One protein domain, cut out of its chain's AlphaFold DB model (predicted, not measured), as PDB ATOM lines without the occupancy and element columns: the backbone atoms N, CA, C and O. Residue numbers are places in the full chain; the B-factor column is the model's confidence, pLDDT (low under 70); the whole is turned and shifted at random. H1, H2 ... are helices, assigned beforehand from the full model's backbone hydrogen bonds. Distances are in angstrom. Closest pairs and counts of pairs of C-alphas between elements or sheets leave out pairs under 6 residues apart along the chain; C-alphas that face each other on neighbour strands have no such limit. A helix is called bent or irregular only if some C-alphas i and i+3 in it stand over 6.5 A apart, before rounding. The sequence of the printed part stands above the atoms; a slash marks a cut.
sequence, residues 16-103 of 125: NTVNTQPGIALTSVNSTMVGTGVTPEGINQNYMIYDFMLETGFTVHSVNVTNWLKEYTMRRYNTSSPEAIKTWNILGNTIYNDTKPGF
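Overview. This is residues 16 to 103 of the 125 residues of an uncharacterized protein of Ciona intestinalis (UniProt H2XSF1). Two pairs of short helices make an elongated body, H3 packed with H4 toward one end and H1 meeting H2 more thinly toward the other. A long loop, residues 28 to 46, joins H1 to H2. The 88 printed residues include four named helices, H1 to H4 in chain order, and no named strand: all helix. The whole is only just compact, close to loose, with a radius of gyration of the C-alphas of 14.3 A and spans of 45 by 26 by 22 A.

Arrangement. H3, residues 65 to 77, touches H4, residues 82 to 93, opposite ways at a steep tilt of 49 degrees; the closest C-alphas, Lys 70 and Ile 85, are 5.4 A apart. H2, residues 47 to 56, is close to H3 but not clearly touching, with closest C-alphas Met 48 and Tyr 72 at 7.7 A. H1, residues 16 to 27, touches H2 with residues 18 to 19 alone, the same way at a shallow tilt of 25 degrees; the closest C-alphas, Val 18 and Met 53, are 6.1 A apart. Every O i to N i+4 pair is within hydrogen-bond range in H2, H3 and H4, and 6 of 8 in H1.

Along the chain. H3 measures 17.9 A, H1 17.1 A, H4 16.6 A and H2 14.2 A from first to last C-alpha. H1 begins at C-alpha 16 (-18.375, 10.559, 30.357) and is irregular, C-alphas 19 and 22 being 7.2 A apart; H4 ends at C-alpha 93 (-14.274, 18.089, 33.696).

Size, cuts and confidence. The C-alphas farthest apart, Asn 30 and Ser 81, are 45.6 A apart. The printed part has no cut, and no printed residue is under 70 in pLDDT.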
ATOM      1  N   ASN A  16     -17.338  11.287  29.621       95.12
ATOM      2  CA  ASN A  16     -18.375  10.559  30.357       95.12
ATOM      3  C   ASN A  16     -19.238   9.666  29.458       95.12
ATOM      4  O   ASN A  16     -19.619   8.568  29.859       95.12
ATOM      5  N   THR A  17     -19.530  10.108  28.233       94.38
ATOM      6  CA  THR A  17     -20.235   9.288  27.240       94.38
ATOM      7  C   THR A  17     -19.379   8.089  26.851       94.38
ATOM      8  O   THR A  17     -19.870   6.964  26.868       94.38
ATOM      9  N   VAL A  18     -18.092   8.307  26.579       95.31
ATOM     10  CA  VAL A  18     -17.142   7.225  26.282       95.31
ATOM     11  C   VAL A  18     -17.036   6.242  27.451       95.31
ATOM     12  O   VAL A  18     -17.036   5.041  27.225       95.31
ATOM     13  N   ASN A  19     -17.043   6.737  28.689       96.19
ATOM     14  CA  ASN A  19     -16.889   5.925  29.899       96.19
ATOM     15  C   ASN A  19     -18.107   5.040  30.222       96.19
ATOM     16  O   ASN A  19     -18.008   4.105  31.007       96.19
ATOM     17  N   THR A  20     -19.288   5.375  29.698       95.06
ATOM     18  CA  THR A  20     -20.551   4.753  30.140       95.06
ATOM     19  C   THR A  20     -21.292   4.039  29.022       95.06
ATOM     20  O   THR A  20     -21.812   2.946  29.229       95.06
ATOM     21  N   GLN A  21     -21.348   4.628  27.825       94.69
ATOM     22  CA  GLN A  21     -22.195   4.118  26.750       94.69
ATOM     23  C   GLN A  21     -21.774   2.742  26.216       94.69
ATOM     24  O   GLN A  21     -22.675   1.945  25.967       94.69
ATOM     25  N   PRO A  22     -20.475   2.405  26.065       95.38
ATOM     26  CA  PRO A  22     -20.081   1.059  25.651       95.38
ATOM     27  C   PRO A  22     -20.576  -0.029  26.612       95.38
ATOM     28  O   PRO A  22     -21.179  -1.003  26.169       95.38
ATOM     29  N   GLY A  23     -20.410   0.171  27.924       94.75
ATOM     30  CA  GLY A  23     -20.885  -0.767  28.947       94.75
ATOM     31  C   GLY A  23     -22.412  -0.910  28.968       94.75
ATOM     32  O   GLY A  23     -22.935  -2.021  29.071       94.75
ATOM     33  N   ILE A  24     -23.139   0.199  28.785       95.12
ATOM     34  CA  ILE A  24     -24.607   0.187  28.655       95.12
ATOM     35  C   ILE A  24     -25.036  -0.571  27.391       95.12
ATOM     36  O   ILE A  24     -25.941  -1.399  27.449       95.12
ATOM     37  N   ALA A  25     -24.387  -0.326  26.250       94.38
ATOM     38  CA  ALA A  25     -24.702  -1.008  24.996       94.38
ATOM     39  C   ALA A  25     -24.440  -2.519  25.095       94.38
ATOM     40  O   ALA A  25     -25.273  -3.322  24.665       94.38
ATOM     41  N   LEU A  26     -23.333  -2.914  25.726       94.19
ATOM     42  CA  LEU A  26     -22.973  -4.315  25.933       94.19
ATOM     43  C   LEU A  26     -23.968  -5.052  26.841       94.19
ATOM     44  O   LEU A  26     -24.301  -6.200  26.572       94.19
ATOM     45  N   THR A  27     -24.473  -4.396  27.889       94.81
ATOM     46  CA  THR A  27     -25.405  -5.005  28.861       94.81
ATOM     47  C   THR A  27     -26.886  -4.800  28.530       94.81
ATOM     48  O   THR A  27     -27.757  -5.233  29.284       94.81
ATOM     49  N   SER A  28     -27.193  -4.158  27.402       95.75
ATOM     50  CA  SER A  28     -28.571  -3.936  26.961       95.75
ATOM     51  C   SER A  28     -29.305  -5.246  26.639       95.75
ATOM     52  O   SER A  28     -28.711  -6.251  26.240       95.75
ATOM     53  N   VAL A  29     -30.631  -5.240  26.816       97.25
ATOM     54  CA  VAL A  29     -31.481  -6.403  26.519       97.25
ATOM     55  C   VAL A  29     -31.341  -6.771  25.040       97.25
ATOM     56  O   VAL A  29     -31.523  -5.920  24.173       97.25
ATOM     57  N   ASN A  30     -31.047  -8.044  24.758       96.75
ATOM     58  CA  ASN A  30     -30.782  -8.569  23.412       96.75
ATOM     59  C   ASN A  30     -29.572  -7.929  22.701       96.75
ATOM     60  O   ASN A  30     -29.544  -7.872  21.470       96.75
ATOM     61  N   SER A  31     -28.573  -7.451  23.451       96.25
ATOM     62  CA  SER A  31     -27.344  -6.938  22.847       96.25
ATOM     63  C   SER A  31     -26.664  -7.999  21.976       96.25
ATOM     64  O   SER A  31     -26.455  -9.138  22.386       96.25
ATOM     65  N   THR A  32     -26.296  -7.594  20.762       96.50
ATOM     66  CA  THR A  32     -25.472  -8.366  19.814       96.50
ATOM     67  C   THR A  32     -24.107  -7.706  19.608       96.50
ATOM     68  O   THR A  32     -23.414  -7.953  18.622       96.50
ATOM     69  N   MET A  33     -23.720  -6.818  20.525       95.00
ATOM     70  CA  MET A  33     -22.476  -6.069  20.446       95.00
ATOM     71  C   MET A  33     -21.269  -7.009  20.561       95.00
ATOM     72  O   MET A  33     -21.075  -7.661  21.580       95.00
ATOM     73  N   VAL A  34     -20.430  -7.037  19.522       94.50
ATOM     74  CA  VAL A  34     -19.200  -7.855  19.477       94.50
ATOM     75  C   VAL A  34     -17.921  -7.047  19.708       94.50
ATOM     76  O   VAL A  34     -16.837  -7.614  19.799       94.50
ATOM     77  N   GLY A  35     -18.026  -5.719  19.804       92.62
ATOM     78  CA  GLY A  35     -16.885  -4.874  20.125       92.62
ATOM     79  C   GLY A  35     -17.128  -3.384  19.944       92.62
ATOM     80  O   GLY A  35     -18.215  -2.934  19.581       92.62
ATOM     81  N   THR A  36     -16.067  -2.621  20.192       95.75
ATOM     82  CA  THR A  36     -16.005  -1.171  19.992       95.75
ATOM     83  C   THR A  36     -14.916  -0.783  19.004       95.75
ATOM     84  O   THR A  36     -13.944  -1.509  18.829       95.75
ATOM     85  N   GLY A  37     -15.032   0.407  18.413       95.38
ATOM     86  CA  GLY A  37     -13.993   0.963  17.549       95.38
ATOM     87  C   GLY A  37     -13.956   2.486  17.563       95.38
ATOM     88  O   GLY A  37     -14.867   3.143  18.076       95.38
ATOM     89  N   VAL A  38     -12.908   3.053  16.970       96.56
ATOM     90  CA  VAL A  38     -12.746   4.491  16.710       96.56
ATOM     91  C   VAL A  38     -12.783   4.732  15.204       96.56
ATOM     92  O   VAL A  38     -12.230   3.951  14.440       96.56
ATOM     93  N   THR A  39     -13.457   5.793  14.772       96.69
ATOM     94  CA  THR A  39     -13.659   6.106  13.347       96.69
ATOM     95  C   THR A  39     -13.488   7.607  13.081       96.69
ATOM     96  O   THR A  39     -14.433   8.238  12.617       96.69
ATOM     97  N   PRO A  40     -12.365   8.242  13.463       95.75
ATOM     98  CA  PRO A  40     -12.176   9.672  13.225       95.75
ATOM     99  C   PRO A  40     -11.943   9.976  11.738       95.75
ATOM    100  O   PRO A  40     -11.243   9.220  11.069       95.75
ATOM    101  N   GLU A  41     -12.470  11.097  11.237       95.94
ATOM    102  CA  GLU A  41     -12.140  11.570   9.881       95.94
ATOM    103  C   GLU A  41     -10.693  12.086   9.792       95.94
ATOM    104  O   GLU A  41     -10.033  11.910   8.770       95.94
ATOM    105  N   GLY A  42     -10.174  12.684  10.872       92.12
ATOM    106  CA  GLY A  42      -8.787  13.113  11.010       92.12
ATOM    107  C   GLY A  42      -8.133  12.643  12.312       92.12
ATOM    108  O   GLY A  42      -8.709  12.690  13.402       92.12
ATOM    109  N   ILE A  43      -6.876  12.212  12.200       92.06
ATOM    110  CA  ILE A  43      -6.007  11.846  13.329       92.06
ATOM    111  C   ILE A  43      -5.063  13.006  13.695       92.06
ATOM    112  O   ILE A  43      -5.078  14.051  13.050       92.06
ATOM    113  N   ASN A  44      -4.225  12.823  14.722       93.94
ATOM    114  CA  ASN A  44      -3.256  13.804  15.246       93.94
ATOM    115  C   ASN A  44      -3.826  14.921  16.143       93.94
ATOM    116  O   ASN A  44      -3.206  15.972  16.310       93.94
ATOM    117  N   GLN A  45      -4.978  14.690  16.773       94.50
ATOM    118  CA  GLN A  45      -5.574  15.599  17.756       94.50
ATOM    119  C   GLN A  45      -6.168  14.822  18.940       94.50
ATOM    120  O   GLN A  45      -6.339  13.608  18.862       94.50
ATOM    121  N   ASN A  46      -6.417  15.521  20.056       95.81
ATOM    122  CA  ASN A  46      -7.116  15.024  21.253       95.81
ATOM    123  C   ASN A  46      -6.713  13.609  21.727       95.81
ATOM    124  O   ASN A  46      -7.557  12.843  22.171       95.81
ATOM    125  N   TYR A  47      -5.420  13.262  21.685       96.81
ATOM    126  CA  TYR A  47      -4.912  11.907  21.977       96.81
ATOM    127  C   TYR A  47      -5.478  11.264  23.251       96.81
ATOM    128  O   TYR A  47      -5.745  10.068  23.261       96.81
ATOM    129  N   MET A  48      -5.711  12.068  24.294       97.06
ATOM    130  CA  MET A  48      -6.278  11.616  25.563       97.06
ATOM    131  C   MET A  48      -7.625  10.896  25.387       97.06
ATOM    132  O   MET A  48      -7.818   9.840  25.977       97.06
ATOM    133  N   ILE A  49      -8.536  11.409  24.550       97.00
ATOM    134  CA  ILE A  49      -9.865  10.797  24.393       97.00
ATOM    135  C   ILE A  49      -9.799   9.468  23.635       97.00
ATOM    136  O   ILE A  49     -10.588   8.561  23.896       97.00
ATOM    137  N   TYR A  50      -8.850   9.344  22.703       97.44
ATOM    138  CA  TYR A  50      -8.624   8.107  21.965       97.44
ATOM    139  C   TYR A  50      -7.987   7.050  22.860       97.44
ATOM    140  O   TYR A  50      -8.454   5.918  22.854       97.44
ATOM    141  N   ASP A  51      -6.992   7.430  23.665       97.00
ATOM    142  CA  ASP A  51      -6.384   6.549  24.669       97.00
ATOM    143  C   ASP A  51      -7.451   6.044  25.654       97.00
ATOM    144  O   ASP A  51      -7.611   4.843  25.853       97.00
ATOM    145  N   PHE A  52      -8.298   6.955  26.148       97.06
ATOM    146  CA  PHE A  52      -9.423   6.619  27.019       97.06
ATOM    147  C   PHE A  52     -10.399   5.626  26.372       97.06
ATOM    148  O   PHE A  52     -10.747   4.621  26.987       97.06
ATOM    149  N   MET A  53     -10.829   5.869  25.130       96.31
ATOM    150  CA  MET A  53     -11.750   4.979  24.409       96.31
ATOM    151  C   MET A  53     -11.142   3.599  24.138       96.31
ATOM    152  O   MET A  53     -11.851   2.599  24.197       96.31
ATOM    153  N   LEU A  54      -9.853   3.533  23.801       95.44
ATOM    154  CA  LEU A  54      -9.184   2.267  23.504       95.44
ATOM    155  C   LEU A  54      -8.981   1.421  24.764       95.44
ATOM    156  O   LEU A  54      -9.086   0.201  24.691       95.44
ATOM    157  N   GLU A  55      -8.753   2.058  25.911       94.62
ATOM    158  CA  GLU A  55      -8.595   1.374  27.195       94.62
ATOM    159  C   GLU A  55      -9.946   0.941  27.793       94.62
ATOM    160  O   GLU A  55     -10.090  -0.177  28.283       94.62
ATOM    161  N   THR A  56     -10.962   1.807  27.717       93.44
ATOM    162  CA  THR A  56     -12.267   1.607  28.380       93.44
ATOM    163  C   THR A  56     -13.365   1.069  27.462       93.44
ATOM    164  O   THR A  56     -14.448   0.717  27.920       93.44
ATOM    165  N   GLY A  57     -13.112   0.942  26.157       88.19
ATOM    166  CA  GLY A  57     -14.131   0.544  25.179       88.19
ATOM    167  C   GLY A  57     -14.780  -0.816  25.457       88.19
ATOM    168  O   GLY A  57     -15.933  -1.032  25.090       88.19
ATOM    169  N   PHE A  58     -14.082  -1.709  26.160       82.19
ATOM    170  CA  PHE A  58     -14.565  -3.050  26.501       82.19
ATOM    171  C   PHE A  58     -14.971  -3.210  27.972       82.19
ATOM    172  O   PHE A  58     -15.359  -4.303  28.386       82.19
ATOM    173  N   THR A  59     -14.881  -2.158  28.787       85.19
ATOM    174  CA  THR A  59     -15.210  -2.260  30.211       85.19
ATOM    175  C   THR A  59     -16.717  -2.174  30.423       85.19
ATOM    176  O   THR A  59     -17.363  -1.218  29.999       85.19
ATOM    177  N   VAL A  60     -17.282  -3.161  31.124       86.31
ATOM    178  CA  VAL A  60     -18.700  -3.151  31.537       86.31
ATOM    179  C   VAL A  60     -18.963  -2.039  32.554       86.31
ATOM    180  O   VAL A  60     -20.006  -1.391  32.525       86.31
ATOM    181  N   HIS A  61     -18.008  -1.822  33.457       90.56
ATOM    182  CA  HIS A  61     -18.097  -0.819  34.510       90.56
ATOM    183  C   HIS A  61     -17.326   0.435  34.119       90.56
ATOM    184  O   HIS A  61     -16.230   0.346  33.567       90.56
ATOM    185  N   SER A  62     -17.889   1.595  34.446       91.62
ATOM    186  CA  SER A  62     -17.220   2.874  34.250       91.62
ATOM    187  C   SER A  62     -15.997   2.999  35.159       91.62
ATOM    188  O   SER A  62     -15.999   2.570  36.316       91.62
ATOM    189  N   VAL A  63     -14.946   3.629  34.642       94.12
ATOM    190  CA  VAL A  63     -13.730   3.920  35.403       94.12
ATOM    191  C   VAL A  63     -13.836   5.269  36.115       94.12
ATOM    192  O   VAL A  63     -14.586   6.163  35.707       94.12
ATOM    193  N   ASN A  64     -13.050   5.452  37.178       96.25
ATOM    194  CA  ASN A  64     -12.910   6.755  37.821       96.25
ATOM    195  C   ASN A  64     -12.060   7.679  36.934       96.25
ATOM    196  O   ASN A  64     -10.836   7.566  36.900       96.25
ATOM    197  N   VAL A  65     -12.721   8.612  36.243       96.12
ATOM    198  CA  VAL A  65     -12.087   9.532  35.284       96.12
ATOM    199  C   VAL A  65     -10.979  10.371  35.927       96.12
ATOM    200  O   VAL A  65      -9.931  10.557  35.318       96.12
ATOM    201  N   THR A  66     -11.158  10.841  37.163       96.81
ATOM    202  CA  THR A  66     -10.150  11.644  37.881       96.81
ATOM    203  C   THR A  66      -8.869  10.848  38.132       96.81
ATOM    204  O   THR A  66      -7.765  11.343  37.892       96.81
ATOM    205  N   ASN A  67      -8.999   9.599  38.590       97.25
ATOM    206  CA  ASN A  67      -7.844   8.723  38.794       97.25
ATOM    207  C   ASN A  67      -7.186   8.367  37.462       97.25
ATOM    208  O   ASN A  67      -5.967   8.473  37.336       97.25
ATOM    209  N   TRP A  68      -7.992   8.045  36.452       97.31
ATOM    210  CA  TRP A  68      -7.483   7.727  35.126       97.31
ATOM    211  C   TRP A  68      -6.715   8.906  34.510       97.31
ATOM    212  O   TRP A  68      -5.629   8.719  33.973       97.31
ATOM    213  N   LEU A  69      -7.204  10.145  34.647       97.56
ATOM    214  CA  LEU A  69      -6.516  11.347  34.156       97.56
ATOM    215  C   LEU A  69      -5.200  11.610  34.892       97.56
ATOM    216  O   LEU A  69      -4.227  12.063  34.279       97.56
ATOM    217  N   LYS A  70      -5.140  11.320  36.195       97.50
ATOM    218  CA  LYS A  70      -3.894  11.376  36.967       97.50
ATOM    219  C   LYS A  70      -2.870  10.382  36.411       97.50
ATOM    220  O   LYS A  70      -1.738  10.777  36.130       97.50
ATOM    221  N   GLU A  71      -3.269   9.130  36.212       97.25
ATOM    222  CA  GLU A  71      -2.413   8.080  35.651       97.25
ATOM    223  C   GLU A  71      -1.991   8.402  34.213       97.25
ATOM    224  O   GLU A  71      -0.814   8.274  33.872       97.25
ATOM    225  N   TYR A  72      -2.919   8.917  33.398       97.38
ATOM    226  CA  TYR A  72      -2.660   9.415  32.047       97.38
ATOM    227  C   TYR A  72      -1.606  10.518  32.041       97.38
ATOM    228  O   TYR A  72      -0.658  10.477  31.259       97.38
ATOM    229  N   THR A  73      -1.716  11.484  32.948       97.50
ATOM    230  CA  THR A  73      -0.744  12.575  33.053       97.50
ATOM    231  C   THR A  73       0.654  12.041  33.362       97.50
ATOM    232  O   THR A  73       1.626  12.428  32.708       97.50
ATOM    233  N   MET A  74       0.755  11.115  34.321       97.19
ATOM    234  CA  MET A  74       2.029  10.529  34.734       97.19
ATOM    235  C   MET A  74       2.677   9.710  33.613       97.19
ATOM    236  O   MET A  74       3.858   9.907  33.334       97.19
ATOM    237  N   ARG A  75       1.916   8.847  32.924       96.94
ATOM    238  CA  ARG A  75       2.440   8.044  31.801       96.94
ATOM    239  C   ARG A  75       2.797   8.897  30.582       96.94
ATOM    240  O   ARG A  75       3.781   8.618  29.908       96.94
ATOM    241  N   ARG A  76       2.035   9.965  30.312       97.00
ATOM    242  CA  ARG A  76       2.239  10.846  29.151       97.00
ATOM    243  C   ARG A  76       3.495  11.703  29.280       97.00
ATOM    244  O   ARG A  76       4.153  11.944  28.269       97.00
ATOM    245  N   TYR A  77       3.780  12.199  30.484       96.75
ATOM    246  CA  TYR A  77       4.878  13.140  30.737       96.75
ATOM    247  C   TYR A  77       6.073  12.517  31.454       96.75
ATOM    248  O   TYR A  77       7.086  13.192  31.625       96.75
ATOM    249  N   ASN A  78       5.969  11.251  31.867       95.81
ATOM    250  CA  ASN A  78       7.002  10.535  32.613       95.81
ATOM    251  C   ASN A  78       7.446  11.274  33.894       95.81
ATOM    252  O   ASN A  78       8.600  11.211  34.311       95.81
ATOM    253  N   THR A  79       6.531  12.035  34.500       92.75
ATOM    254  CA  THR A  79       6.767  12.796  35.729       92.75
ATOM    255  C   THR A  79       5.461  13.018  36.483       92.75
ATOM    256  O   THR A  79       4.380  13.067  35.894       92.75
ATOM    257  N   SER A  80       5.554  13.180  37.802       92.38
ATOM    258  CA  SER A  80       4.420  13.491  38.671       92.38
ATOM    259  C   SER A  80       4.407  14.984  39.002       92.38
ATOM    260  O   SER A  80       4.817  15.380  40.092       92.38
ATOM    261  N   SER A  81       3.931  15.817  38.069       96.62
ATOM    262  CA  SER A  81       3.672  17.244  38.329       96.62
ATOM    263  C   SER A  81       2.252  17.443  38.884       96.62
ATOM    264  O   SER A  81       1.278  17.141  38.182       96.62
ATOM    265  N   PRO A  82       2.102  17.978  40.112       96.81
ATOM    266  CA  PRO A  82       0.794  18.299  40.684       96.81
ATOM    267  C   PRO A  82      -0.017  19.278  39.823       96.81
ATOM    268  O   PRO A  82      -1.233  19.132  39.686       96.81
ATOM    269  N   GLU A  83       0.646  20.249  39.199       97.94
ATOM    270  CA  GLU A  83       0.033  21.270  38.347       97.94
ATOM    271  C   GLU A  83      -0.503  20.657  37.053       97.94
ATOM    272  O   GLU A  83      -1.622  20.969  36.635       97.94
ATOM    273  N   ALA A  84       0.258  19.744  36.441       97.62
ATOM    274  CA  ALA A  84      -0.177  19.020  35.252       97.62
ATOM    275  C   ALA A  84      -1.402  18.146  35.555       97.62
ATOM    276  O   ALA A  84      -2.388  18.193  34.819       97.62
ATOM    277  N   ILE A  85      -1.382  17.412  36.674       97.88
ATOM    278  CA  ILE A  85      -2.510  16.575  37.115       97.88
ATOM    279  C   ILE A  85      -3.746  17.446  37.373       97.88
ATOM    280  O   ILE A  85      -4.851  17.118  36.933       97.88
ATOM    281  N   LYS A  86      -3.579  18.585  38.054       97.88
ATOM    282  CA  LYS A  86      -4.666  19.543  38.290       97.88
ATOM    283  C   LYS A  86      -5.237  20.076  36.974       97.88
ATOM    284  O   LYS A  86      -6.453  20.146  36.823       97.88
ATOM    285  N   THR A  87      -4.374  20.408  36.017       97.81
ATOM    286  CA  THR A  87      -4.772  20.921  34.700       97.81
ATOM    287  C   THR A  87      -5.570  19.886  33.917       97.81
ATOM    288  O   THR A  87      -6.656  20.200  33.431       97.81
ATOM    289  N   TRP A  88      -5.099  18.639  33.844       97.75
ATOM    290  CA  TRP A  88      -5.830  17.565  33.167       97.75
ATOM    291  C   TRP A  88      -7.180  17.280  33.810       97.75
ATOM    292  O   TRP A  88      -8.154  17.091  33.087       97.75
ATOM    293  N   ASN A  89      -7.279  17.342  35.139       97.00
ATOM    294  CA  ASN A  89      -8.568  17.238  35.822       97.00
ATOM    295  C   ASN A  89      -9.520  18.385  35.455       97.00
ATOM    296  O   ASN A  89     -10.704  18.142  35.233       97.00
ATOM    297  N   ILE A  90      -9.034  19.624  35.343       97.88
ATOM    298  CA  ILE A  90      -9.864  20.756  34.898       97.88
ATOM    299  C   ILE A  90     -10.330  20.538  33.455       97.88
ATOM    300  O   ILE A  90     -11.522  20.650  33.175       97.88
ATOM    301  N   LEU A  91      -9.420  20.192  32.540       97.56
ATOM    302  CA  LEU A  91      -9.750  19.951  31.133       97.56
ATOM    303  C   LEU A  91     -10.747  18.794  30.978       97.56
ATOM    304  O   LEU A  91     -11.727  18.918  30.244       97.56
ATOM    305  N   GLY A  92     -10.516  17.699  31.706       96.44
ATOM    306  CA  GLY A  92     -11.364  16.511  31.752       96.44
ATOM    307  C   GLY A  92     -12.792  16.814  32.189       96.44
ATOM    308  O   GLY A  92     -13.729  16.305  31.590       96.44
ATOM    309  N   ASN A  93     -12.961  17.692  33.180       94.69
ATOM    310  CA  ASN A  93     -14.274  18.089  33.696       94.69
ATOM    311  C   ASN A  93     -14.939  19.231  32.912       94.69
ATOM    312  O   ASN A  93     -16.098  19.548  33.175       94.69
ATOM    313  N   THR A  94     -14.229  19.860  31.974       94.75
ATOM    314  CA  THR A  94     -14.735  20.992  31.187       94.75
ATOM    315  C   THR A  94     -14.810  20.628  29.708       94.75
ATOM    316  O   THR A  94     -15.774  20.010  29.267       94.75
ATOM    317  N   ILE A  95     -13.794  20.988  28.928       94.31
ATOM    318  CA  ILE A  95     -13.810  20.913  27.467       94.31
ATOM    319  C   ILE A  95     -13.838  19.479  26.919       94.31
ATOM    320  O   ILE A  95     -14.327  19.257  25.813       94.31
ATOM    321  N   TYR A  96     -13.360  18.504  27.696       96.31
ATOM    322  CA  TYR A  96     -13.434  17.079  27.353       96.31
ATOM    323  C   TYR A  96     -14.681  16.369  27.903       96.31
ATOM    324  O   TYR A  96     -14.835  15.165  27.691       96.31
ATOM    325  N   ASN A  97     -15.578  17.091  28.576       95.62
ATOM    326  CA  ASN A  97     -16.854  16.576  29.062       95.62
ATOM    327  C   ASN A  97     -18.023  17.400  28.505       95.62
ATOM    328  O   ASN A  97     -18.840  17.943  29.250       95.62
ATOM    329  N   ASP A  98     -18.098  17.508  27.179       92.50
ATOM    330  CA  ASP A  98     -19.219  18.179  26.533       92.50
ATOM    331  C   ASP A  98     -20.499  17.335  26.623       92.50
ATOM    332  O   ASP A  98     -20.577  16.206  26.132       92.50
ATOM    333  N   THR A  99     -21.535  17.906  27.231       89.12
ATOM    334  CA  THR A  99     -22.856  17.289  27.387       89.12
ATOM    335  C   THR A  99     -23.855  17.752  26.329       89.12
ATOM    336  O   THR A  99     -24.974  17.239  26.276       89.12
ATOM    337  N   LYS A 100     -23.484  18.708  25.465       86.19
ATOM    338  CA  LYS A 100     -24.402  19.270  24.472       86.19
ATOM    339  C   LYS A 100     -24.660  18.294  23.317       86.19
ATOM    340  O   LYS A 100     -23.752  17.569  22.885       86.19
ATOM    341  N   PRO A 101     -25.894  18.261  22.780       78.94
ATOM    342  CA  PRO A 101     -26.172  17.555  21.537       78.94
ATOM    343  C   PRO A 101     -25.489  18.272  20.362       78.94
ATOM    344  O   PRO A 101     -25.331  19.492  20.371       78.94
ATOM    345  N   GLY A 102     -25.111  17.512  19.335       78.69
ATOM    346  CA  GLY A 102     -24.453  18.041  18.139       78.69
ATOM    347  C   GLY A 102     -22.924  17.986  18.176       78.69
ATOM    348  O   GLY A 102     -22.326  17.216  18.934       78.69
ATOM    349  N   PHE A 103     -22.315  18.768  17.283       75.69
ATOM    350  CA  PHE A 103     -20.884  18.760  16.973       75.69
ATOM    351  C   PHE A 103     -20.122  19.857  17.731       75.69
ATOM    352  O   PHE A 103     -20.729  20.866  18.103       75.69
TER     353      PHE A 103